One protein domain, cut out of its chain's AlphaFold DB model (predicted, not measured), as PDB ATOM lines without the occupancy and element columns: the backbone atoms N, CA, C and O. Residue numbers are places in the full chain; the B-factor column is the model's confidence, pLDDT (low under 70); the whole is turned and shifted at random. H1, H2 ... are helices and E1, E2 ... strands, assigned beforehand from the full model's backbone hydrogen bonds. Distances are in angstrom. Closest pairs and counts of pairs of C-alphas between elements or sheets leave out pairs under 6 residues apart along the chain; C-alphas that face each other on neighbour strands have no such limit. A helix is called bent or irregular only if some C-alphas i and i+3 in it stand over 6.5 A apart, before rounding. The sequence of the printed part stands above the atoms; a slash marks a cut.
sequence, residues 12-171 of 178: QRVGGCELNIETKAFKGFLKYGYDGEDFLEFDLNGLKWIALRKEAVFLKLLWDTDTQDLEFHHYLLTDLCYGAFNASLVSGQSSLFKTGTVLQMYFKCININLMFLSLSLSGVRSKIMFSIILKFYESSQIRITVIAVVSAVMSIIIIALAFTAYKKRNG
ATOM      1  N   GLN A  12      48.498  39.810  76.088       79.69
ATOM      2  CA  GLN A  12      49.723  39.020  76.174       79.69
ATOM      3  C   GLN A  12      50.722  39.726  77.081       79.69
ATOM      4  O   GLN A  12      50.850  40.944  77.027       79.69
ATOM      5  N   ARG A  13      51.453  38.958  77.886       83.56
ATOM      6  CA  ARG A  13      52.544  39.458  78.729       83.56
ATOM      7  C   ARG A  13      53.843  38.823  78.263       83.56
ATOM      8  O   ARG A  13      53.913  37.604  78.135       83.56
ATOM      9  N   VAL A  14      54.865  39.631  78.029       84.88
ATOM     10  CA  VAL A  14      56.206  39.174  77.661       84.88
ATOM     11  C   VAL A  14      57.199  39.851  78.586       84.88
ATOM     12  O   VAL A  14      57.280  41.072  78.618       84.88
ATOM     13  N   GLY A  15      57.940  39.076  79.363       86.19
ATOM     14  CA  GLY A  15      58.969  39.598  80.252       86.19
ATOM     15  C   GLY A  15      60.208  38.735  80.215       86.19
ATOM     16  O   GLY A  15      60.181  37.615  79.708       86.19
ATOM     17  N   GLY A  16      61.303  39.252  80.740       86.38
ATOM     18  CA  GLY A  16      62.556  38.533  80.714       86.38
ATOM     19  C   GLY A  16      63.745  39.445  80.880       86.38
ATOM     20  O   GLY A  16      63.635  40.589  81.320       86.38
ATOM     21  N   CYS A  17      64.897  38.896  80.546       89.12
ATOM     22  CA  CYS A  17      66.164  39.548  80.767       89.12
ATOM     23  C   CYS A  17      67.254  38.929  79.903       89.12
ATOM     24  O   CYS A  17      67.184  37.763  79.502       89.12
ATOM     25  N   GLU A  18      68.270  39.733  79.638       89.06
ATOM     26  CA  GLU A  18      69.385  39.418  78.767       89.06
ATOM     27  C   GLU A  18      70.690  39.795  79.463       89.06
ATOM     28  O   GLU A  18      70.789  40.858  80.080       89.06
ATOM     29  N   LEU A  19      71.693  38.926  79.361       86.38
ATOM     30  CA  LEU A  19      73.041  39.166  79.859       86.38
ATOM     31  C   LEU A  19      74.048  38.907  78.746       86.38
ATOM     32  O   LEU A  19      74.218  37.777  78.287       86.38
ATOM     33  N   ASN A  20      74.768  39.950  78.357       85.94
ATOM     34  CA  ASN A  20      75.937  39.811  77.508       85.94
ATOM     35  C   ASN A  20      77.135  39.387  78.370       85.94
ATOM     36  O   ASN A  20      77.535  40.097  79.292       85.94
ATOM     37  N   ILE A  21      77.711  38.217  78.091       81.00
ATOM     38  CA  ILE A  21      78.763  37.638  78.943       81.00
ATOM     39  C   ILE A  21      80.068  38.442  78.881       81.00
ATOM     40  O   ILE A  21      80.798  38.476  79.876       81.00
ATOM     41  N   GLU A  22      80.346  39.080  77.744       82.50
ATOM     42  CA  GLU A  22      81.587  39.804  77.459       82.50
ATOM     43  C   GLU A  22      81.566  41.212  78.051       82.50
ATOM     44  O   GLU A  22      82.404  41.557  78.876       82.50
ATOM     45  N   THR A  23      80.556  42.004  77.691       87.06
ATOM     46  CA  THR A  23      80.406  43.388  78.173       87.06
ATOM     47  C   THR A  23      79.817  43.467  79.578       87.06
ATOM     48  O   THR A  23      79.798  44.541  80.172       87.06
ATOM     49  N   LYS A  24      79.284  42.349  80.098       84.31
ATOM     50  CA  LYS A  24      78.449  42.294  81.310       84.31
ATOM     51  C   LYS A  24      77.210  43.189  81.240       84.31
ATOM     52  O   LYS A  24      76.574  43.425  82.263       84.31
ATOM     53  N   ALA A  25      76.834  43.649  80.044       88.94
ATOM     54  CA  ALA A  25      75.622  44.423  79.852       88.94
ATOM     55  C   ALA A  25      74.407  43.560  80.205       88.94
ATOM     56  O   ALA A  25      74.206  42.482  79.639       88.94
ATOM     57  N   PHE A  26      73.614  44.055  81.149       89.69
ATOM     58  CA  PHE A  26      72.391  43.422  81.608       89.69
ATOM     59  C   PHE A  26      71.189  44.262  81.191       89.69
ATOM     60  O   PHE A  26      71.205  45.488  81.311       89.69
ATOM     61  N   LYS A  27      70.134  43.601  80.722       91.62
ATOM     62  CA  LYS A  27      68.893  44.257  80.325       91.62
ATOM     63  C   LYS A  27      67.702  43.411  80.740       91.62
ATOM     64  O   LYS A  27      67.496  42.346  80.177       91.62
ATOM     65  N   GLY A  28      66.898  43.903  81.675       91.62
ATOM     66  CA  GLY A  28      65.555  43.380  81.924       91.62
ATOM     67  C   GLY A  28      64.531  44.029  80.990       91.62
ATOM     68  O   GLY A  28      64.765  45.115  80.457       91.62
ATOM     69  N   PHE A  29      63.380  43.391  80.803       92.75
ATOM     70  CA  PHE A  29      62.218  44.013  80.166       92.75
ATOM     71  C   PHE A  29      60.923  43.320  80.597       92.75
ATOM     72  O   PHE A  29      60.893  42.129  80.917       92.75
ATOM     73  N   LEU A  30      59.824  44.068  80.550       90.56
ATOM     74  CA  LEU A  30      58.477  43.544  80.717       90.56
ATOM     75  C   LEU A  30      57.497  44.394  79.914       90.56
ATOM     76  O   LEU A  30      57.423  45.605  80.088       90.56
ATOM     77  N   LYS A  31      56.748  43.748  79.027       91.88
ATOM     78  CA  LYS A  31      55.798  44.367  78.111       91.88
ATOM     79  C   LYS A  31      54.474  43.617  78.121       91.88
ATOM     80  O   LYS A  31      54.425  42.400  78.313       91.88
ATOM     81  N   TYR A  32      53.407  44.355  77.871       87.56
ATOM     82  CA  TYR A  32      52.094  43.832  77.551       87.56
ATOM     83  C   TYR A  32      51.738  44.210  76.119       87.56
ATOM     84  O   TYR A  32      51.952  45.350  75.708       87.56
ATOM     85  N   GLY A  33      51.174  43.251  75.392       87.50
ATOM     86  CA  GLY A  33      50.600  43.452  74.068       87.50
ATOM     87  C   GLY A  33      49.101  43.178  74.082       87.50
ATOM     88  O   GLY A  33      48.656  42.228  74.725       87.50
ATOM     89  N   TYR A  34      48.324  43.996  73.383       83.56
ATOM     90  CA  TYR A  34      46.877  43.859  73.241       83.56
ATOM     91  C   TYR A  34      46.544  43.654  71.764       83.56
ATOM     92  O   TYR A  34      46.963  44.446  70.925       83.56
ATOM     93  N   ASP A  35      45.864  42.555  71.441       85.31
ATOM     94  CA  ASP A  35      45.562  42.119  70.068       85.31
ATOM     95  C   ASP A  35      46.797  42.019  69.154       85.31
ATOM     96  O   ASP A  35      46.729  42.201  67.942       85.31
ATOM     97  N   GLY A  36      47.940  41.672  69.753       81.81
ATOM     98  CA  GLY A  36      49.216  41.514  69.054       81.81
ATOM     99  C   GLY A  36      50.009  42.809  68.865       81.81
ATOM    100  O   GLY A  36      51.105  42.749  68.314       81.81
ATOM    101  N   GLU A  37      49.506  43.945  69.347       87.75
ATOM    102  CA  GLU A  37      50.191  45.239  69.288       87.75
ATOM    103  C   GLU A  37      50.718  45.660  70.664       87.75
ATOM    104  O   GLU A  37      50.110  45.360  71.692       87.75
ATOM    105  N   ASP A  38      51.840  46.380  70.688       90.69
ATOM    106  CA  ASP A  38      52.439  46.902  71.917       90.69
ATOM    107  C   ASP A  38      51.456  47.815  72.670       90.69
ATOM    108  O   ASP A  38      50.836  48.710  72.092       90.69
ATOM    109  N   PHE A  39      51.303  47.585  73.975       89.94
ATOM    110  CA  PHE A  39      50.244  48.204  74.774       89.94
ATOM    111  C   PHE A  39      50.778  48.908  76.025       89.94
ATOM    112  O   PHE A  39      50.489  50.087  76.249       89.94
ATOM    113  N   LEU A  40      51.596  48.211  76.817       92.38
ATOM    114  CA  LEU A  40      52.190  48.728  78.052       92.38
ATOM    115  C   LEU A  40      53.627  48.221  78.199       92.38
ATOM    116  O   LEU A  40      53.897  47.060  77.907       92.38
ATOM    117  N   GLU A  41      54.539  49.043  78.700       95.56
ATOM    118  CA  GLU A  41      55.931  48.656  78.953       95.56
ATOM    119  C   GLU A  41      56.363  49.081  80.351       95.56
ATOM    120  O   GLU A  41      56.007  50.159  80.809       95.56
ATOM    121  N   PHE A  42      57.105  48.228  81.046       95.50
ATOM    122  CA  PHE A  42      57.655  48.549  82.354       95.50
ATOM    123  C   PHE A  42      59.000  49.261  82.192       95.50
ATOM    124  O   PHE A  42      59.956  48.684  81.672       95.50
ATOM    125  N   ASP A  43      59.074  50.506  82.655       96.00
ATOM    126  CA  ASP A  43      60.318  51.253  82.791       96.00
ATOM    127  C   ASP A  43      61.037  50.794  84.057       96.00
ATOM    128  O   ASP A  43      60.717  51.219  85.169       96.00
ATOM    129  N   LEU A  44      62.016  49.913  83.867       93.50
ATOM    130  CA  LEU A  44      62.832  49.367  84.948       93.50
ATOM    131  C   LEU A  44      63.608  50.440  85.708       93.50
ATOM    132  O   LEU A  44      63.735  50.336  86.921       93.50
ATOM    133  N   ASN A  45      64.099  51.472  85.024       91.88
ATOM    134  CA  ASN A  45      64.902  52.511  85.669       91.88
ATOM    135  C   ASN A  45      64.021  53.476  86.465       91.88
ATOM    136  O   ASN A  45      64.406  53.945  87.532       91.88
ATOM    137  N   GLY A  46      62.842  53.791  85.927       93.38
ATOM    138  CA  GLY A  46      61.889  54.704  86.547       93.38
ATOM    139  C   GLY A  46      60.901  54.052  87.514       93.38
ATOM    140  O   GLY A  46      60.084  54.787  88.063       93.38
ATOM    141  N   LEU A  47      60.937  52.720  87.670       94.69
ATOM    142  CA  LEU A  47      59.963  51.898  88.402       94.69
ATOM    143  C   LEU A  47      58.519  52.334  88.131       94.69
ATOM    144  O   LEU A  47      57.767  52.677  89.038       94.69
ATOM    145  N   LYS A  48      58.135  52.364  86.858       95.19
ATOM    146  CA  LYS A  48      56.805  52.817  86.441       95.19
ATOM    147  C   LYS A  48      56.397  52.184  85.128       95.19
ATOM    148  O   LYS A  48      57.226  51.746  84.338       95.19
ATOM    149  N   TRP A  49      55.109  52.199  84.845       96.12
ATOM    150  CA  TRP A  49      54.580  51.771  83.563       96.12
ATOM    151  C   TRP A  49      54.630  52.903  82.539       96.12
ATOM    152  O   TRP A  49      54.442  54.078  82.850       96.12
ATOM    153  N   ILE A  50      54.849  52.557  81.281       97.00
ATOM    154  CA  ILE A  50      54.743  53.430  80.120       97.00
ATOM    155  C   ILE A  50      53.551  52.932  79.311       97.00
ATOM    156  O   ILE A  50      53.517  51.786  78.861       97.00
ATOM    157  N   ALA A  51      52.556  53.801  79.138       94.94
ATOM    158  CA  ALA A  51      51.428  53.535  78.260       94.94
ATOM    159  C   ALA A  51      51.847  53.815  76.818       94.94
ATOM    160  O   ALA A  51      52.171  54.953  76.481       94.94
ATOM    161  N   LEU A  52      51.840  52.780  75.980       95.81
ATOM    162  CA  LEU A  52      52.196  52.893  74.563       95.81
ATOM    163  C   LEU A  52      50.973  53.240  73.706       95.81
ATOM    164  O   LEU A  52      51.104  53.761  72.600       95.81
ATOM    165  N   ARG A  53      49.771  53.009  74.247       91.06
ATOM    166  CA  ARG A  53      48.491  53.374  73.635       91.06
ATOM    167  C   ARG A  53      47.604  54.130  74.618       91.06
ATOM    168  O   ARG A  53      47.748  54.000  75.834       91.06
ATOM    169  N   LYS A  54      46.658  54.911  74.092       90.75
ATOM    170  CA  LYS A  54      45.761  55.756  74.903       90.75
ATOM    171  C   LYS A  54      44.858  54.918  75.805       90.75
ATOM    172  O   LYS A  54      44.608  55.282  76.948       90.75
ATOM    173  N   GLU A  55      44.436  53.766  75.310       85.44
ATOM    174  CA  GLU A  55      43.612  52.777  75.997       85.44
ATOM    175  C   GLU A  55      44.325  52.184  77.228       85.44
ATOM    176  O   GLU A  55      43.673  51.740  78.169       85.44
ATOM    177  N   ALA A  56      45.662  52.227  77.264       86.81
ATOM    178  CA  ALA A  56      46.471  51.695  78.359       86.81
ATOM    179  C   ALA A  56      46.726  52.708  79.493       86.81
ATOM    180  O   ALA A  56      47.232  52.329  80.550       86.81
ATOM    181  N   VAL A  57      46.375  53.990  79.315       91.50
ATOM    182  CA  VAL A  57      46.670  55.062  80.290       91.50
ATOM    183  C   VAL A  57      46.024  54.789  81.647       91.50
ATOM    184  O   VAL A  57      46.658  54.991  82.680       91.50
ATOM    185  N   PHE A  58      44.790  54.279  81.655       85.31
ATOM    186  CA  PHE A  58      44.108  53.912  82.895       85.31
ATOM    187  C   PHE A  58      44.853  52.804  83.654       85.31
ATOM    188  O   PHE A  58      45.050  52.910  84.861       85.31
ATOM    189  N   LEU A  59      45.316  51.769  82.945       83.25
ATOM    190  CA  LEU A  59      46.062  50.664  83.551       83.25
ATOM    191  C   LEU A  59      47.418  51.115  84.082       83.25
ATOM    192  O   LEU A  59      47.778  50.731  85.189       83.25
ATOM    193  N   LYS A  60      48.129  51.975  83.342       91.62
ATOM    194  CA  LYS A  60      49.349  52.627  83.834       91.62
ATOM    195  C   LYS A  60      49.096  53.326  85.171       91.62
ATOM    196  O   LYS A  60      49.807  53.058  86.127       91.62
ATOM    197  N   LEU A  61      48.089  54.202  85.236       90.44
ATOM    198  CA  LEU A  61      47.783  54.959  86.453       90.44
ATOM    199  C   LEU A  61      47.435  54.037  87.619       90.44
ATOM    200  O   LEU A  61      47.906  54.265  88.723       90.44
ATOM    201  N   LEU A  62      46.645  52.990  87.374       85.75
ATOM    202  CA  LEU A  62      46.290  52.019  88.402       85.75
ATOM    203  C   LEU A  62      47.525  51.263  88.908       85.75
ATOM    204  O   LEU A  62      47.724  51.142  90.111       85.75
ATOM    205  N   TRP A  63      48.363  50.756  88.007       87.88
ATOM    206  CA  TRP A  63      49.500  49.914  88.381       87.88
ATOM    207  C   TRP A  63      50.679  50.699  88.952       87.88
ATOM    208  O   TRP A  63      51.415  50.153  89.762       87.88
ATOM    209  N   ASP A  64      50.830  51.975  88.599       92.81
ATOM    210  CA  ASP A  64      51.835  52.856  89.204       92.81
ATOM    211  C   ASP A  64      51.539  53.189  90.677       92.81
ATOM    212  O   ASP A  64      52.416  53.690  91.376       92.81
ATOM    213  N   THR A  65      50.319  52.929  91.169       90.81
ATOM    214  CA  THR A  65      49.991  53.131  92.594       90.81
ATOM    215  C   THR A  65      50.445  51.983  93.491       90.81
ATOM    216  O   THR A  65      50.556  52.169  94.702       90.81
ATOM    217  N   ASP A  66      50.727  50.811  92.918       88.06
ATOM    218  CA  ASP A  66      51.135  49.624  93.665       88.06
ATOM    219  C   ASP A  66      52.663  49.542  93.749       88.06
ATOM    220  O   ASP A  66      53.322  48.830  92.992       88.06
ATOM    221  N   THR A  67      53.249  50.310  94.669       89.44
ATOM    222  CA  THR A  67      54.710  50.409  94.812       89.44
ATOM    223  C   THR A  67      55.372  49.067  95.111       89.44
ATOM    224  O   THR A  67      56.460  48.799  94.606       89.44
ATOM    225  N   GLN A  68      54.706  48.202  95.880       88.06
ATOM    226  CA  GLN A  68      55.216  46.871  96.201       88.06
ATOM    227  C   GLN A  68      55.323  46.006  94.943       88.06
ATOM    228  O   GLN A  68      56.315  45.302  94.746       88.06
ATOM    229  N   ASP A  69      54.323  46.073  94.069       84.31
ATOM    230  CA  ASP A  69      54.344  45.346  92.809       84.31
ATOM    231  C   ASP A  69      55.395  45.909  91.830       84.31
ATOM    232  O   ASP A  69      56.076  45.133  91.155       84.31
ATOM    233  N   LEU A  70      55.613  47.229  91.786       91.44
ATOM    234  CA  LEU A  70      56.687  47.842  90.984       91.44
ATOM    235  C   LEU A  70      58.074  47.364  91.448       91.44
ATOM    236  O   LEU A  70      58.894  46.942  90.626       91.44
ATOM    237  N   GLU A  71      58.323  47.370  92.759       91.75
ATOM    238  CA  GLU A  71      59.565  46.871  93.363       91.75
ATOM    239  C   GLU A  71      59.766  45.374  93.109       91.75
ATOM    240  O   GLU A  71      60.869  44.933  92.775       91.75
ATOM    241  N   PHE A  72      58.694  44.585  93.201       87.69
ATOM    242  CA  PHE A  72      58.735  43.161  92.897       87.69
ATOM    243  C   PHE A  72      59.126  42.898  91.439       87.69
ATOM    244  O   PHE A  72      59.983  42.050  91.175       87.69
ATOM    245  N   HIS A  73      58.535  43.627  90.486       88.50
ATOM    246  CA  HIS A  73      58.900  43.517  89.074       88.50
ATOM    247  C   HIS A  73      60.349  43.918  88.833       88.50
ATOM    248  O   HIS A  73      61.041  43.224  88.090       88.50
ATOM    249  N   HIS A  74      60.814  44.988  89.479       93.38
ATOM    250  CA  HIS A  74      62.211  45.393  89.418       93.38
ATOM    251  C   HIS A  74      63.125  44.258  89.895       93.38
ATOM    252  O   HIS A  74      63.887  43.729  89.092       93.38
ATOM    253  N   TYR A  75      62.962  43.789  91.135       90.38
ATOM    254  CA  TYR A  75      63.755  42.696  91.715       90.38
ATOM    255  C   TYR A  75      63.753  41.417  90.855       90.38
ATOM    256  O   TYR A  75      64.784  40.766  90.665       90.38
ATOM    257  N   LEU A  76      62.589  41.042  90.312       86.00
ATOM    258  CA  LEU A  76      62.433  39.867  89.455       86.00
ATOM    259  C   LEU A  76      63.246  39.986  88.158       86.00
ATOM    260  O   LEU A  76      63.883  39.021  87.729       86.00
ATOM    261  N   LEU A  77      63.194  41.162  87.531       90.44
ATOM    262  CA  LEU A  77      63.795  41.449  86.229       90.44
ATOM    263  C   LEU A  77      65.248  41.922  86.329       90.44
ATOM    264  O   LEU A  77      65.892  42.032  85.288       90.44
ATOM    265  N   THR A  78      65.760  42.176  87.537       90.88
ATOM    266  CA  THR A  78      67.160  42.514  87.820       90.88
ATOM    267  C   THR A  78      67.842  41.402  88.615       90.88
ATOM    268  O   THR A  78      68.400  40.483  88.017       90.88
ATOM    269  N   ASP A  79      67.769  41.443  89.943       88.88
ATOM    270  CA  ASP A  79      68.563  40.635  90.868       88.88
ATOM    271  C   ASP A  79      68.306  39.142  90.699       88.88
ATOM    272  O   ASP A  79      69.241  38.342  90.600       88.88
ATOM    273  N   LEU A  80      67.031  38.749  90.633       83.88
ATOM    274  CA  LEU A  80      66.673  37.338  90.562       83.88
ATOM    275  C   LEU A  80      67.057  36.738  89.208       83.88
ATOM    276  O   LEU A  80      67.586  35.623  89.144       83.88
ATOM    277  N   CYS A  81      66.845  37.490  88.128       83.00
ATOM    278  CA  CYS A  81      67.296  37.074  86.813       83.00
ATOM    279  C   CYS A  81      68.828  36.999  86.722       83.00
ATOM    280  O   CYS A  81      69.378  35.989  86.276       83.00
ATOM    281  N   TYR A  82      69.527  38.046  87.155       85.25
ATOM    282  CA  TYR A  82      70.983  38.082  87.131       85.25
ATOM    283  C   TYR A  82      71.577  36.936  87.960       85.25
ATOM    284  O   TYR A  82      72.498  36.248  87.513       85.25
ATOM    285  N   GLY A  83      70.987  36.650  89.123       83.56
ATOM    286  CA  GLY A  83      71.327  35.495  89.949       83.56
ATOM    287  C   GLY A  83      71.146  34.162  89.216       83.56
ATOM    288  O   GLY A  83      72.007  33.287  89.320       83.56
ATOM    289  N   ALA A  84      70.083  34.010  88.417       78.25
ATOM    290  CA  ALA A  84      69.872  32.818  87.597       78.25
ATOM    291  C   ALA A  84      70.957  32.649  86.515       78.25
ATOM    292  O   ALA A  84      71.449  31.532  86.309       78.25
ATOM    293  N   PHE A  85      71.384  33.739  85.868       79.38
ATOM    294  CA  PHE A  85      72.512  33.700  84.934       79.38
ATOM    295  C   PHE A  85      73.823  33.350  85.636       79.38
ATOM    296  O   PHE A  85      74.536  32.458  85.178       79.38
ATOM    297  N   ASN A  86      74.122  33.987  86.770       78.50
ATOM    298  CA  ASN A  86      75.364  33.746  87.501       78.50
ATOM    299  C   ASN A  86      75.455  32.303  88.016       78.50
ATOM    300  O   ASN A  86      76.484  31.652  87.858       78.50
ATOM    301  N   ALA A  87      74.358  31.755  88.545       74.38
ATOM    302  CA  ALA A  87      74.297  30.351  88.947       74.38
ATOM    303  C   ALA A  87      74.578  29.402  87.768       74.38
ATOM    304  O   ALA A  87      75.321  28.430  87.914       74.38
ATOM    305  N   SER A  88      74.030  29.708  86.587       67.12
ATOM    306  CA  SER A  88      74.247  28.911  85.372       67.12
ATOM    307  C   SER A  88      75.706  28.986  84.898       67.12
ATOM    308  O   SER A  88      76.298  27.957  84.567       67.12
ATOM    309  N   LEU A  89      76.323  30.172  84.957       70.69
ATOM    310  CA  LEU A  89      77.740  30.387  84.639       70.69
ATOM    311  C   LEU A  89      78.670  29.630  85.602       70.69
ATOM    312  O   LEU A  89      79.596  28.957  85.149       70.69
ATOM    313  N   VAL A  90      78.402  29.700  86.913       68.00
ATOM    314  CA  VAL A  90      79.191  29.025  87.963       68.00
ATOM    315  C   VAL A  90      79.064  27.501  87.883       68.00
ATOM    316  O   VAL A  90      80.040  26.800  88.127       68.00
ATOM    317  N   SER A  91      77.908  26.965  87.470       64.25
ATOM    318  CA  SER A  91      77.686  25.514  87.323       64.25
ATOM    319  C   SER A  91      78.447  24.835  86.166       64.25
ATOM    320  O   SER A  91      78.171  23.681  85.849       64.25
ATOM    321  N   GLY A  92      79.411  25.514  85.535       56.38
ATOM    322  CA  GLY A  92      80.303  24.915  84.534       56.38
ATOM    323  C   GLY A  92      79.776  24.926  83.097       56.38
ATOM    324  O   GLY A  92      80.388  24.321  82.223       56.38
ATOM    325  N   GLN A  93      78.689  25.653  82.815       60.06
ATOM    326  CA  GLN A  93      78.236  25.897  81.436       60.06
ATOM    327  C   GLN A  93      79.054  26.988  80.725       60.06
ATOM    328  O   GLN A  93      78.816  27.267  79.556       60.06
ATOM    329  N   SER A  94      80.041  27.584  81.403       57.16
ATOM    330  CA  SER A  94      80.939  28.605  80.850       57.16
ATOM    331  C   SER A  94      81.665  28.163  79.574       57.16
ATOM    332  O   SER A  94      81.928  28.994  78.712       57.16
ATOM    333  N   SER A  95      81.922  26.860  79.416       54.22
ATOM    334  CA  SER A  95      82.531  26.261  78.221       54.22
ATOM    335  C   SER A  95      81.628  26.268  76.977       54.22
ATOM    336  O   SER A  95      82.128  26.082  75.868       54.22
ATOM    337  N   LEU A  96      80.318  26.498  77.132       56.88
ATOM    338  CA  LEU A  96      79.352  26.579  76.028       56.88
ATOM    339  C   LEU A  96      79.281  27.976  75.399       56.88
ATOM    340  O   LEU A  96      78.710  28.137  74.318       56.88
ATOM    341  N   PHE A  97      79.832  28.993  76.061       62.72
ATOM    342  CA  PHE A  97      79.635  30.383  75.675       62.72
ATOM    343  C   PHE A  97      80.844  30.911  74.904       62.72
ATOM    344  O   PHE A  97      81.944  31.043  75.434       62.72
ATOM    345  N   LYS A  98      80.634  31.219  73.621       63.44
ATOM    346  CA  LYS A  98      81.629  31.886  72.770       63.44
ATOM    347  C   LYS A  98      81.656  33.393  73.051       63.44
ATOM    348  O   LYS A  98      80.677  33.951  73.553       63.44
ATOM    349  N   THR A  99      82.742  34.062  72.675       54.31
ATOM    350  CA  THR A  99      82.832  35.532  72.622       54.31
ATOM    351  C   THR A  99      81.629  36.099  71.854       54.31
ATOM    352  O   THR A  99      81.254  35.546  70.819       54.31
ATOM    353  N   GLY A 100      80.962  37.125  72.392       62.03
ATOM    354  CA  GLY A 100      79.693  37.640  71.858       62.03
ATOM    355  C   GLY A 100      78.403  36.892  72.252       62.03
ATOM    356  O   GLY A 100      77.332  37.260  71.773       62.03
ATOM    357  N   THR A 101      78.445  35.870  73.119       73.88
ATOM    358  CA  THR A 101      77.215  35.172  73.549       73.88
ATOM    359  C   THR A 101      76.352  36.046  74.465       73.88
ATOM    360  O   THR A 101      76.809  36.535  75.503       73.88
ATOM    361  N   VAL A 102      75.075  36.183  74.103       75.56
ATOM    362  CA  VAL A 102      74.034  36.801  74.931       75.56
ATOM    363  C   VAL A 102      73.161  35.693  75.513       75.56
ATOM    364  O   VAL A 102      72.544  34.927  74.774       75.56
ATOM    365  N   LEU A 103      73.119  35.596  76.840       75.81
ATOM    366  CA  LEU A 103      72.182  34.724  77.540       75.81
ATOM    367  C   LEU A 103      70.851  35.436  77.646       75.81
ATOM    368  O   LEU A 103      70.810  36.609  78.007       75.81
ATOM    369  N   GLN A 104      69.769  34.728  77.360       78.50
ATOM    370  CA  GLN A 104      68.443  35.315  77.402       78.50
ATOM    371  C   GLN A 104      67.476  34.377  78.113       78.50
ATOM    372  O   GLN A 104      67.468  33.164  77.885       78.50
ATOM    373  N   MET A 105      66.652  34.951  78.981       75.06
ATOM    374  CA  MET A 105      65.593  34.246  79.687       75.06
ATOM    375  C   MET A 105      64.280  34.973  79.415       75.06
ATOM    376  O   MET A 105      64.114  36.119  79.826       75.06
ATOM    377  N   TYR A 106      63.364  34.309  78.706       73.38
ATOM    378  CA  TYR A 106      62.081  34.871  78.283       73.38
ATOM    379  C   TYR A 106      60.908  34.119  78.914       73.38
ATOM    380  O   TYR A 106      60.847  32.888  78.905       73.38
ATOM    381  N   PHE A 107      59.930  34.885  79.378       74.31
ATOM    382  CA  PHE A 107      58.645  34.432  79.889       74.31
ATOM    383  C   PHE A 107      57.545  35.035  79.021       74.31
ATOM    384  O   PHE A 107      57.468  36.257  78.873       74.31
ATOM    385  N   LYS A 108      56.679  34.197  78.447       72.81
ATOM    386  CA  LYS A 108      55.553  34.653  77.630       72.81
ATOM    387  C   LYS A 108      54.254  34.057  78.150       72.81
ATOM    388  O   LYS A 108      54.136  32.846  78.257       72.81
ATOM    389  N   CYS A 109      53.252  34.889  78.404       68.00
ATOM    390  CA  CYS A 109      51.884  34.447  78.665       68.00
ATOM    391  C   CYS A 109      50.983  34.892  77.511       68.00
ATOM    392  O   CYS A 109      50.905  36.085  77.207       68.00
ATOM    393  N   ILE A 110      50.326  33.936  76.852       59.91
ATOM    394  CA  ILE A 110      49.360  34.184  75.776       59.91
ATOM    395  C   ILE A 110      47.984  33.968  76.377       59.91
ATOM    396  O   ILE A 110      47.613  32.819  76.575       59.91
ATOM    397  N   ASN A 111      47.234  35.046  76.639       62.41
ATOM    398  CA  ASN A 111      46.095  35.013  77.561       62.41
ATOM    399  C   ASN A 111      46.628  34.787  78.993       62.41
ATOM    400  O   ASN A 111      47.447  33.897  79.206       62.41
ATOM    401  N   ILE A 112      46.252  35.601  79.989       54.56
ATOM    402  CA  ILE A 112      46.935  35.585  81.310       54.56
ATOM    403  C   ILE A 112      46.860  34.193  81.998       54.56
ATOM    404  O   ILE A 112      47.642  33.890  82.895       54.56
ATOM    405  N   ASN A 113      46.003  33.297  81.500       45.81
ATOM    406  CA  ASN A 113      45.869  31.908  81.936       45.81
ATOM    407  C   ASN A 113      46.852  30.889  81.311       45.81
ATOM    408  O   ASN A 113      46.930  29.774  81.820       45.81
ATOM    409  N   LEU A 114      47.588  31.197  80.231       46.56
ATOM    410  CA  LEU A 114      48.496  30.239  79.568       46.56
ATOM    411  C   LEU A 114      49.921  30.797  79.464       46.56
ATOM    412  O   LEU A 114      50.207  31.680  78.653       46.56
ATOM    413  N   MET A 115      50.831  30.246  80.269       46.62
ATOM    414  CA  MET A 115      52.261  30.565  80.257       46.62
ATOM    415  C   MET A 115      53.022  29.597  79.337       46.62
ATOM    416  O   MET A 115      52.993  28.386  79.541       46.62
ATOM    417  N   PHE A 116      53.734  30.129  78.344       46.47
ATOM    418  CA  PHE A 116      54.697  29.410  77.511       46.47
ATOM    419  C   PHE A 116      56.116  29.867  77.862       46.47
ATOM    420  O   PHE A 116      56.435  31.058  77.856       46.47
ATOM    421  N   LEU A 117      56.986  28.905  78.154       47.28
ATOM    422  CA  LEU A 117      58.386  29.150  78.469       47.28
ATOM    423  C   LEU A 117      59.250  28.809  77.252       47.28
ATOM    424  O   LEU A 117      59.285  27.655  76.828       47.28
ATOM    425  N   SER A 118      59.975  29.785  76.711       43.94
ATOM    426  CA  SER A 118      61.044  29.527  75.743       43.94
ATOM    427  C   SER A 118      62.392  29.752  76.427       43.94
ATOM    428  O   SER A 118      62.841  30.892  76.546       43.94
ATOM    429  N   LEU A 119      63.048  28.678  76.885       45.06
ATOM    430  CA  LEU A 119      64.481  28.743  77.190       45.06
ATOM    431  C   LEU A 119      65.256  28.627  75.881       45.06
ATOM    432  O   LEU A 119      65.277  27.557  75.279       45.06
ATOM    433  N   SER A 120      65.968  29.681  75.492       41.66
ATOM    434  CA  SER A 120      67.132  29.535  74.614       41.66
ATOM    435  C   SER A 120      68.384  29.332  75.471       41.66
ATOM    436  O   SER A 120      69.296  30.151  75.478       41.66
ATOM    437  N   LEU A 121      68.402  28.243  76.241       43.62
ATOM    438  CA  LEU A 121      69.599  27.722  76.897       43.62
ATOM    439  C   LEU A 121      69.547  26.206  76.762       43.62
ATOM    440  O   LEU A 121      68.608  25.563  77.236       43.62
ATOM    441  N   SER A 122      70.551  25.633  76.112       40.97
ATOM    442  CA  SER A 122      70.774  24.192  76.084       40.97
ATOM    443  C   SER A 122      70.920  23.660  77.520       40.97
ATOM    444  O   SER A 122      72.001  23.709  78.096       40.97
ATOM    445  N   GLY A 123      69.829  23.155  78.108       40.06
ATOM    446  CA  GLY A 123      69.877  22.231  79.247       40.06
ATOM    447  C   GLY A 123      69.825  22.795  80.676       40.06
ATOM    448  O   GLY A 123      70.267  22.104  81.589       40.06
ATOM    449  N   VAL A 124      69.271  23.985  80.944       45.69
ATOM    450  CA  VAL A 124      69.140  24.482  82.336       45.69
ATOM    451  C   VAL A 124      67.827  24.015  82.987       45.69
ATOM    452  O   VAL A 124      66.765  24.594  82.770       45.69
ATOM    453  N   ARG A 125      67.892  22.995  83.856       50.84
ATOM    454  CA  ARG A 125      66.854  22.690  84.868       50.84
ATOM    455  C   ARG A 125      67.338  23.156  86.247       50.84
ATOM    456  O   ARG A 125      67.833  22.363  87.038       50.84
ATOM    457  N   SER A 126      67.214  24.453  86.530       53.06
ATOM    458  CA  SER A 126      67.565  25.041  87.836       53.06
ATOM    459  C   SER A 126      66.313  25.308  88.682       53.06
ATOM    460  O   SER A 126      65.333  25.856  88.179       53.06
ATOM    461  N   LYS A 127      66.348  24.972  89.983       58.34
ATOM    462  CA  LYS A 127      65.272  25.269  90.958       58.34
ATOM    463  C   LYS A 127      64.938  26.767  91.028       58.34
ATOM    464  O   LYS A 127      63.785  27.128  91.240       58.34
ATOM    465  N   ILE A 128      65.933  27.628  90.802       63.56
ATOM    466  CA  ILE A 128      65.776  29.092  90.766       63.56
ATOM    467  C   ILE A 128      64.850  29.495  89.615       63.56
ATOM    468  O   ILE A 128      63.958  30.319  89.783       63.56
ATOM    469  N   MET A 129      65.006  28.845  88.464       61.00
ATOM    470  CA  MET A 129      64.228  29.128  87.263       61.00
ATOM    471  C   MET A 129      62.754  28.714  87.452       61.00
ATOM    472  O   MET A 129      61.853  29.464  87.090       61.00
ATOM    473  N   PHE A 130      62.490  27.603  88.154       64.06
ATOM    474  CA  PHE A 130      61.130  27.231  88.579       64.06
ATOM    475  C   PHE A 130      60.520  28.233  89.577       64.06
ATOM    476  O   PHE A 130      59.349  28.580  89.458       64.06
ATOM    477  N   SER A 131      61.311  28.751  90.523       65.25
ATOM    478  CA  SER A 131      60.850  29.786  91.463       65.25
ATOM    479  C   SER A 131      60.476  31.093  90.756       65.25
ATOM    480  O   SER A 131      59.440  31.676  91.068       65.25
ATOM    481  N   ILE A 132      61.264  31.522  89.764       67.31
ATOM    482  CA  ILE A 132      60.959  32.692  88.927       67.31
ATOM    483  C   ILE A 132      59.639  32.495  88.174       67.31
ATOM    484  O   ILE A 132      58.802  33.395  88.154       67.31
ATOM    485  N   ILE A 133      59.423  31.303  87.609       62.75
ATOM    486  CA  ILE A 133      58.186  30.954  86.901       62.75
ATOM    487  C   ILE A 133      56.969  31.035  87.830       62.75
ATOM    488  O   ILE A 133      55.979  31.669  87.471       62.75
ATOM    489  N   LEU A 134      57.042  30.445  89.029       64.81
ATOM    490  CA  LEU A 134      55.948  30.496  90.007       64.81
ATOM    491  C   LEU A 134      55.625  31.933  90.432       64.81
ATOM    492  O   LEU A 134      54.464  32.328  90.441       64.81
ATOM    493  N   LYS A 135      56.655  32.742  90.694       68.00
ATOM    494  CA  LYS A 135      56.513  34.160  91.051       68.00
ATOM    495  C   LYS A 135      55.866  34.987  89.934       68.00
ATOM    496  O   LYS A 135      55.020  35.843  90.192       68.00
ATOM    497  N   PHE A 136      56.219  34.710  88.678       65.06
ATOM    498  CA  PHE A 136      55.604  35.353  87.514       65.06
ATOM    499  C   PHE A 136      54.137  34.925  87.324       65.06
ATOM    500  O   PHE A 136      53.301  35.738  86.918       65.06
ATOM    501  N   TYR A 137      53.808  33.671  87.655       62.91
ATOM    502  CA  TYR A 137      52.442  33.142  87.649       62.91
ATOM    503  C   TYR A 137      51.564  33.758  88.753       62.91
ATOM    504  O   TYR A 137      50.475  34.243  88.453       62.91
ATOM    505  N   GLU A 138      52.042  33.824  89.999       60.84
ATOM    506  CA  GLU A 138      51.312  34.429  91.128       60.84
ATOM    507  C   GLU A 138      50.979  35.907  90.876       60.84
ATOM    508  O   GLU A 138      49.822  36.313  90.996       60.84
ATOM    509  N   SER A 139      51.959  36.694  90.413       64.50
ATOM    510  CA  SER A 139      51.746  38.094  90.008       64.50
ATOM    511  C   SER A 139      50.676  38.222  88.913       64.50
ATOM    512  O   SER A 139      49.857  39.142  88.921       64.50
ATOM    513  N   SER A 140      50.638  37.274  87.974       61.12
ATOM    514  CA  SER A 140      49.654  37.268  86.888       61.12
ATOM    515  C   SER A 140      48.230  36.963  87.387       61.12
ATOM    516  O   SER A 140      47.284  37.614  86.942       61.12
ATOM    517  N   GLN A 141      48.063  36.044  88.346       56.53
ATOM    518  CA  GLN A 141      46.756  35.688  88.928       56.53
ATOM    519  C   GLN A 141      46.126  36.820  89.756       56.53
ATOM    520  O   GLN A 141      44.922  37.080  89.648       56.53
ATOM    521  N   ILE A 142      46.937  37.547  90.531       56.44
ATOM    522  CA  ILE A 142      46.472  38.717  91.293       56.44
ATOM    523  C   ILE A 142      45.904  39.774  90.331       56.44
ATOM    524  O   ILE A 142      44.799  40.282  90.537       56.44
ATOM    525  N   ARG A 143      46.587  40.031  89.207       61.88
ATOM    526  CA  ARG A 143      46.130  40.995  88.193       61.88
ATOM    527  C   ARG A 143      44.870  40.552  87.444       61.88
ATOM    528  O   ARG A 143      44.029  41.407  87.180       61.88
ATOM    529  N   ILE A 144      44.696  39.261  87.124       58.78
ATOM    530  CA  ILE A 144      43.440  38.760  86.518       58.78
ATOM    531  C   ILE A 144      42.263  39.059  87.435       58.78
ATOM    532  O   ILE A 144      41.249  39.580  86.978       58.78
ATOM    533  N   THR A 145      42.410  38.746  88.720       56.16
ATOM    534  CA  THR A 145      41.339  38.926  89.701       56.16
ATOM    535  C   THR A 145      40.956  40.400  89.802       56.16
ATOM    536  O   THR A 145      39.779  40.735  89.702       56.16
ATOM    537  N   VAL A 146      41.943  41.297  89.888       59.22
ATOM    538  CA  VAL A 146      41.697  42.746  89.928       59.22
ATOM    539  C   VAL A 146      41.051  43.252  88.632       59.22
ATOM    540  O   VAL A 146      40.042  43.947  88.698       59.22
ATOM    541  N   ILE A 147      41.557  42.881  87.448       58.16
ATOM    542  CA  ILE A 147      40.984  43.314  86.158       58.16
ATOM    543  C   ILE A 147      39.558  42.779  85.972       58.16
ATOM    544  O   ILE A 147      38.683  43.520  85.527       58.16
ATOM    545  N   ALA A 148      39.301  41.514  86.320       57.62
ATOM    546  CA  ALA A 148      37.976  40.907  86.222       57.62
ATOM    547  C   ALA A 148      36.972  41.600  87.154       57.62
ATOM    548  O   ALA A 148      35.864  41.926  86.728       57.62
ATOM    549  N   VAL A 149      37.380  41.897  88.393       62.69
ATOM    550  CA  VAL A 149      36.563  42.647  89.355       62.69
ATOM    551  C   VAL A 149      36.297  44.066  88.851       62.69
ATOM    552  O   VAL A 149      35.145  44.494  88.832       62.69
ATOM    553  N   VAL A 150      37.316  44.785  88.368       63.34
ATOM    554  CA  VAL A 150      37.156  46.146  87.826       63.34
ATOM    555  C   VAL A 150      36.242  46.152  86.597       63.34
ATOM    556  O   VAL A 150      35.345  46.986  86.513       63.34
ATOM    557  N   SER A 151      36.401  45.202  85.673       65.38
ATOM    558  CA  SER A 151      35.535  45.058  84.493       65.38
ATOM    559  C   SER A 151      34.072  44.792  84.875       65.38
ATOM    560  O   SER A 151      33.155  45.422  84.335       65.38
ATOM    561  N   ALA A 152      33.839  43.919  85.861       67.62
ATOM    562  CA  ALA A 152      32.503  43.643  86.382       67.62
ATOM    563  C   ALA A 152      31.880  44.887  87.035       67.62
ATOM    564  O   ALA A 152      30.739  45.238  86.732       67.62
ATOM    565  N   VAL A 153      32.640  45.602  87.871       73.62
ATOM    566  CA  VAL A 153      32.187  46.839  88.529       73.62
ATOM    567  C   VAL A 153      31.854  47.921  87.500       73.62
ATOM    568  O   VAL A 153      30.782  48.521  87.570       73.62
ATOM    569  N   MET A 154      32.714  48.132  86.503       70.50
ATOM    570  CA  MET A 154      32.466  49.103  85.432       70.50
ATOM    571  C   MET A 154      31.210  48.754  84.627       70.50
ATOM    572  O   MET A 154      30.409  49.640  84.331       70.50
ATOM    573  N   SER A 155      30.983  47.471  84.340       77.62
ATOM    574  CA  SER A 155      29.771  47.007  83.654       77.62
ATOM    575  C   SER A 155      28.506  47.289  84.474       77.62
ATOM    576  O   SER A 155      27.520  47.786  83.932       77.62
ATOM    577  N   ILE A 156      28.543  47.051  85.790       83.69
ATOM    578  CA  ILE A 156      27.430  47.354  86.706       83.69
ATOM    579  C   ILE A 156      27.131  48.859  86.722       83.69
ATOM    580  O   ILE A 156      25.969  49.256  86.629       83.69
ATOM    581  N   ILE A 157      28.167  49.701  86.793       79.06
ATOM    582  CA  ILE A 157      28.016  51.164  86.776       79.06
ATOM    583  C   ILE A 157      27.370  51.624  85.466       79.06
ATOM    584  O   ILE A 157      26.422  52.409  85.491       79.06
ATOM    585  N   ILE A 158      27.830  51.108  84.321       82.94
ATOM    586  CA  ILE A 158      27.264  51.441  83.006       82.94
ATOM    587  C   ILE A 158      25.780  51.056  82.938       82.94
ATOM    588  O   ILE A 158      24.956  51.871  82.517       82.94
ATOM    589  N   ILE A 159      25.416  49.854  83.400       85.75
ATOM    590  CA  ILE A 159      24.020  49.392  83.436       85.75
ATOM    591  C   ILE A 159      23.166  50.295  84.338       85.75
ATOM    592  O   ILE A 159      22.070  50.701  83.946       85.75
ATOM    593  N   ALA A 160      23.665  50.663  85.520       85.31
ATOM    594  CA  ALA A 160      22.952  51.530  86.455       85.31
ATOM    595  C   ALA A 160      22.712  52.941  85.883       85.31
ATOM    596  O   ALA A 160      21.615  53.499  86.014       85.31
ATOM    597  N   LEU A 161      23.711  53.508  85.200       87.56
ATOM    598  CA  LEU A 161      23.592  54.797  84.513       87.56
ATOM    599  C   LEU A 161      22.586  54.728  83.358       87.56
ATOM    600  O   LEU A 161      21.733  55.612  83.236       87.56
ATOM    601  N   ALA A 162      22.624  53.659  82.557       85.69
ATOM    602  CA  ALA A 162      21.670  53.429  81.475       85.69
ATOM    603  C   ALA A 162      20.228  53.309  82.000       85.69
ATOM    604  O   ALA A 162      19.321  53.953  81.468       85.69
ATOM    605  N   PHE A 163      20.016  52.562  83.086       86.75
ATOM    606  CA  PHE A 163      18.706  52.420  83.728       86.75
ATOM    607  C   PHE A 163      18.185  53.752  84.287       86.75
ATOM    608  O   PHE A 163      17.016  54.103  84.106       86.75
ATOM    609  N   THR A 164      19.059  54.543  84.912       86.50
ATOM    610  CA  THR A 164      18.712  55.872  85.439       86.50
ATOM    611  C   THR A 164      18.324  56.832  84.310       86.50
ATOM    612  O   THR A 164      17.317  57.537  84.411       86.50
ATOM    613  N   ALA A 165      19.067  56.831  83.198       85.50
ATOM    614  CA  ALA A 165      18.745  57.625  82.016       85.50
ATOM    615  C   ALA A 165      17.418  57.187  81.370       85.50
ATOM    616  O   ALA A 165      16.593  58.034  81.019       85.50
ATOM    617  N   TYR A 166      17.176  55.876  81.279       81.06
ATOM    618  CA  TYR A 166      15.924  55.304  80.785       81.06
ATOM    619  C   TYR A 166      14.723  55.734  81.641       81.06
ATOM    620  O   TYR A 166      13.742  56.264  81.116       81.06
ATOM    621  N   LYS A 167      14.829  55.615  82.973       82.44
ATOM    622  CA  LYS A 167      13.790  56.065  83.911       82.44
ATOM    623  C   LYS A 167      13.568  57.576  83.838       82.44
ATOM    624  O   LYS A 167      12.429  58.018  83.898       82.44
ATOM    625  N   LYS A 168      14.616  58.385  83.656       83.12
ATOM    626  CA  LYS A 168      14.478  59.839  83.459       83.12
ATOM    627  C   LYS A 168      13.741  60.182  82.160       83.12
ATOM    628  O   LYS A 168      13.016  61.172  82.129       83.12
ATOM    629  N   ARG A 169      13.908  59.386  81.099       78.00
ATOM    630  CA  ARG A 169      13.250  59.592  79.800       78.00
ATOM    631  C   ARG A 169      11.776  59.169  79.819       78.00
ATOM    632  O   ARG A 169      10.942  59.934  79.352       78.00
ATOM    633  N   ASN A 170      11.462  58.026  80.433       72.62
ATOM    634  CA  ASN A 170      10.105  57.454  80.463       72.62
ATOM    635  C   ASN A 170       9.295  57.809  81.724       72.62
ATOM    636  O   ASN A 170       8.076  57.702  81.737       72.62
ATOM    637  N   GLY A 171       9.944  58.259  82.796       58.12
ATOM    638  CA  GLY A 171       9.279  58.808  83.982       58.12
ATOM    639  C   GLY A 171       8.816  60.253  83.787       58.12
ATOM    640  O   GLY A 171       7.925  60.714  84.490       58.12
TER     641      GLY A 171
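AT A GLANCE: This is residues 12 to 171 of the 178 residues of the protein "MHC_I-like_Ag-recog domain-containing protein" of Poecilia reticulata (UniProt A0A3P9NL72). One twisted sheet of six strands is covered on one face by H1, the bent helix H2 and the first part of the long helix H4, while its other face is bare. H4 then runs past the body, and residues 148 to 171, of which 148 to 170 belong to H4, stick out as a free arm. The printed part has 160 residues, with elements in the order E1 E2 E3 E4 H1 H2 H3 E5 E6 H4; the sheet runs E4 E3 E2 E1 E5 E6, all antiparallel, and the class is mixed, helices and strands. The whole is loose, with a radius of gyration of the C-alphas of 20.2 A and spans of 80 by 28 by 27 A.

IN THESE COORDINATES: Find C-alpha 12 at (49.723, 39.020, 76.174), where E1, residues 12 to 20, begins its 26.3 A. E2, residues 26 to 34, runs 26.9 A; E3, residues 37 to 43, 17.9 A; E4, residues 48 to 51, 9.8 A. These four form a meander, each strand the antiparallel neighbour of the one before. H1, residues 54 to 63, is irregular, with C-alphas 55 and 58 7.0 A apart. H2, residues 67 to 90, was assigned as one helix by its hydrogen bonds but is bent, with C-alphas 77 and 80 6.6 A apart; its arms are H2a, residues 67 to 77, and H2b, residues 80 to 90. H3 is residues 93 to 96, E5 residues 102 to 110 with 24.8 A, and E6 residues 115 to 119. H4, residues 127 to 170, runs 64.7 A to C-alpha 170 at (10.105, 57.454, 80.463).

HOW THE PARTS SIT: Look between E1 and E5 for N 15 and O 107, 2.9 A apart, and between E2 and E1 for N 14 and O 31, 2.8 A. Also within hydrogen-bond range are N 42 and O 30, 2.8 A, between the neighbours E3 and E2; N 50 and O 41, 2.7 A, between E4 and E3; and N 116 and O 108, 2.7 A, between E6 and E5. H1 runs along the strands over E4, at a height over the sheet of 6.3 A. On the same face, H2a lies over E2 and, only just, with 3 C-alphas, over E3. H2b lies over E1 and E5, at a height of 9.6 A. With residues 128 to 132 alone, H4 touches H2b, opposite ways at a shallow tilt of 20 degrees; the closest C-alphas, of Ala 84 and Ile 128, are 6.4 A apart. H3 is not on the sheet and meets H2b only through their link. In H2a, H2b and H4 every O i to N i+4 pair is within hydrogen-bond range, in H1 4 of 6; H3 is too short for such a pair.

THE WHOLE: The C-alphas of Ser 95 and Gly 171, the two farthest apart, are 80.4 A apart; without the free stretch the body spans 47 by 28 by 28 A. The printed part has no cut and no long link. Check the B-factor column: the mean pLDDT of the printed part is 75.9, with values under 70 at residue 88, residues 90 to 100, residues 109 to 152 and residue 171.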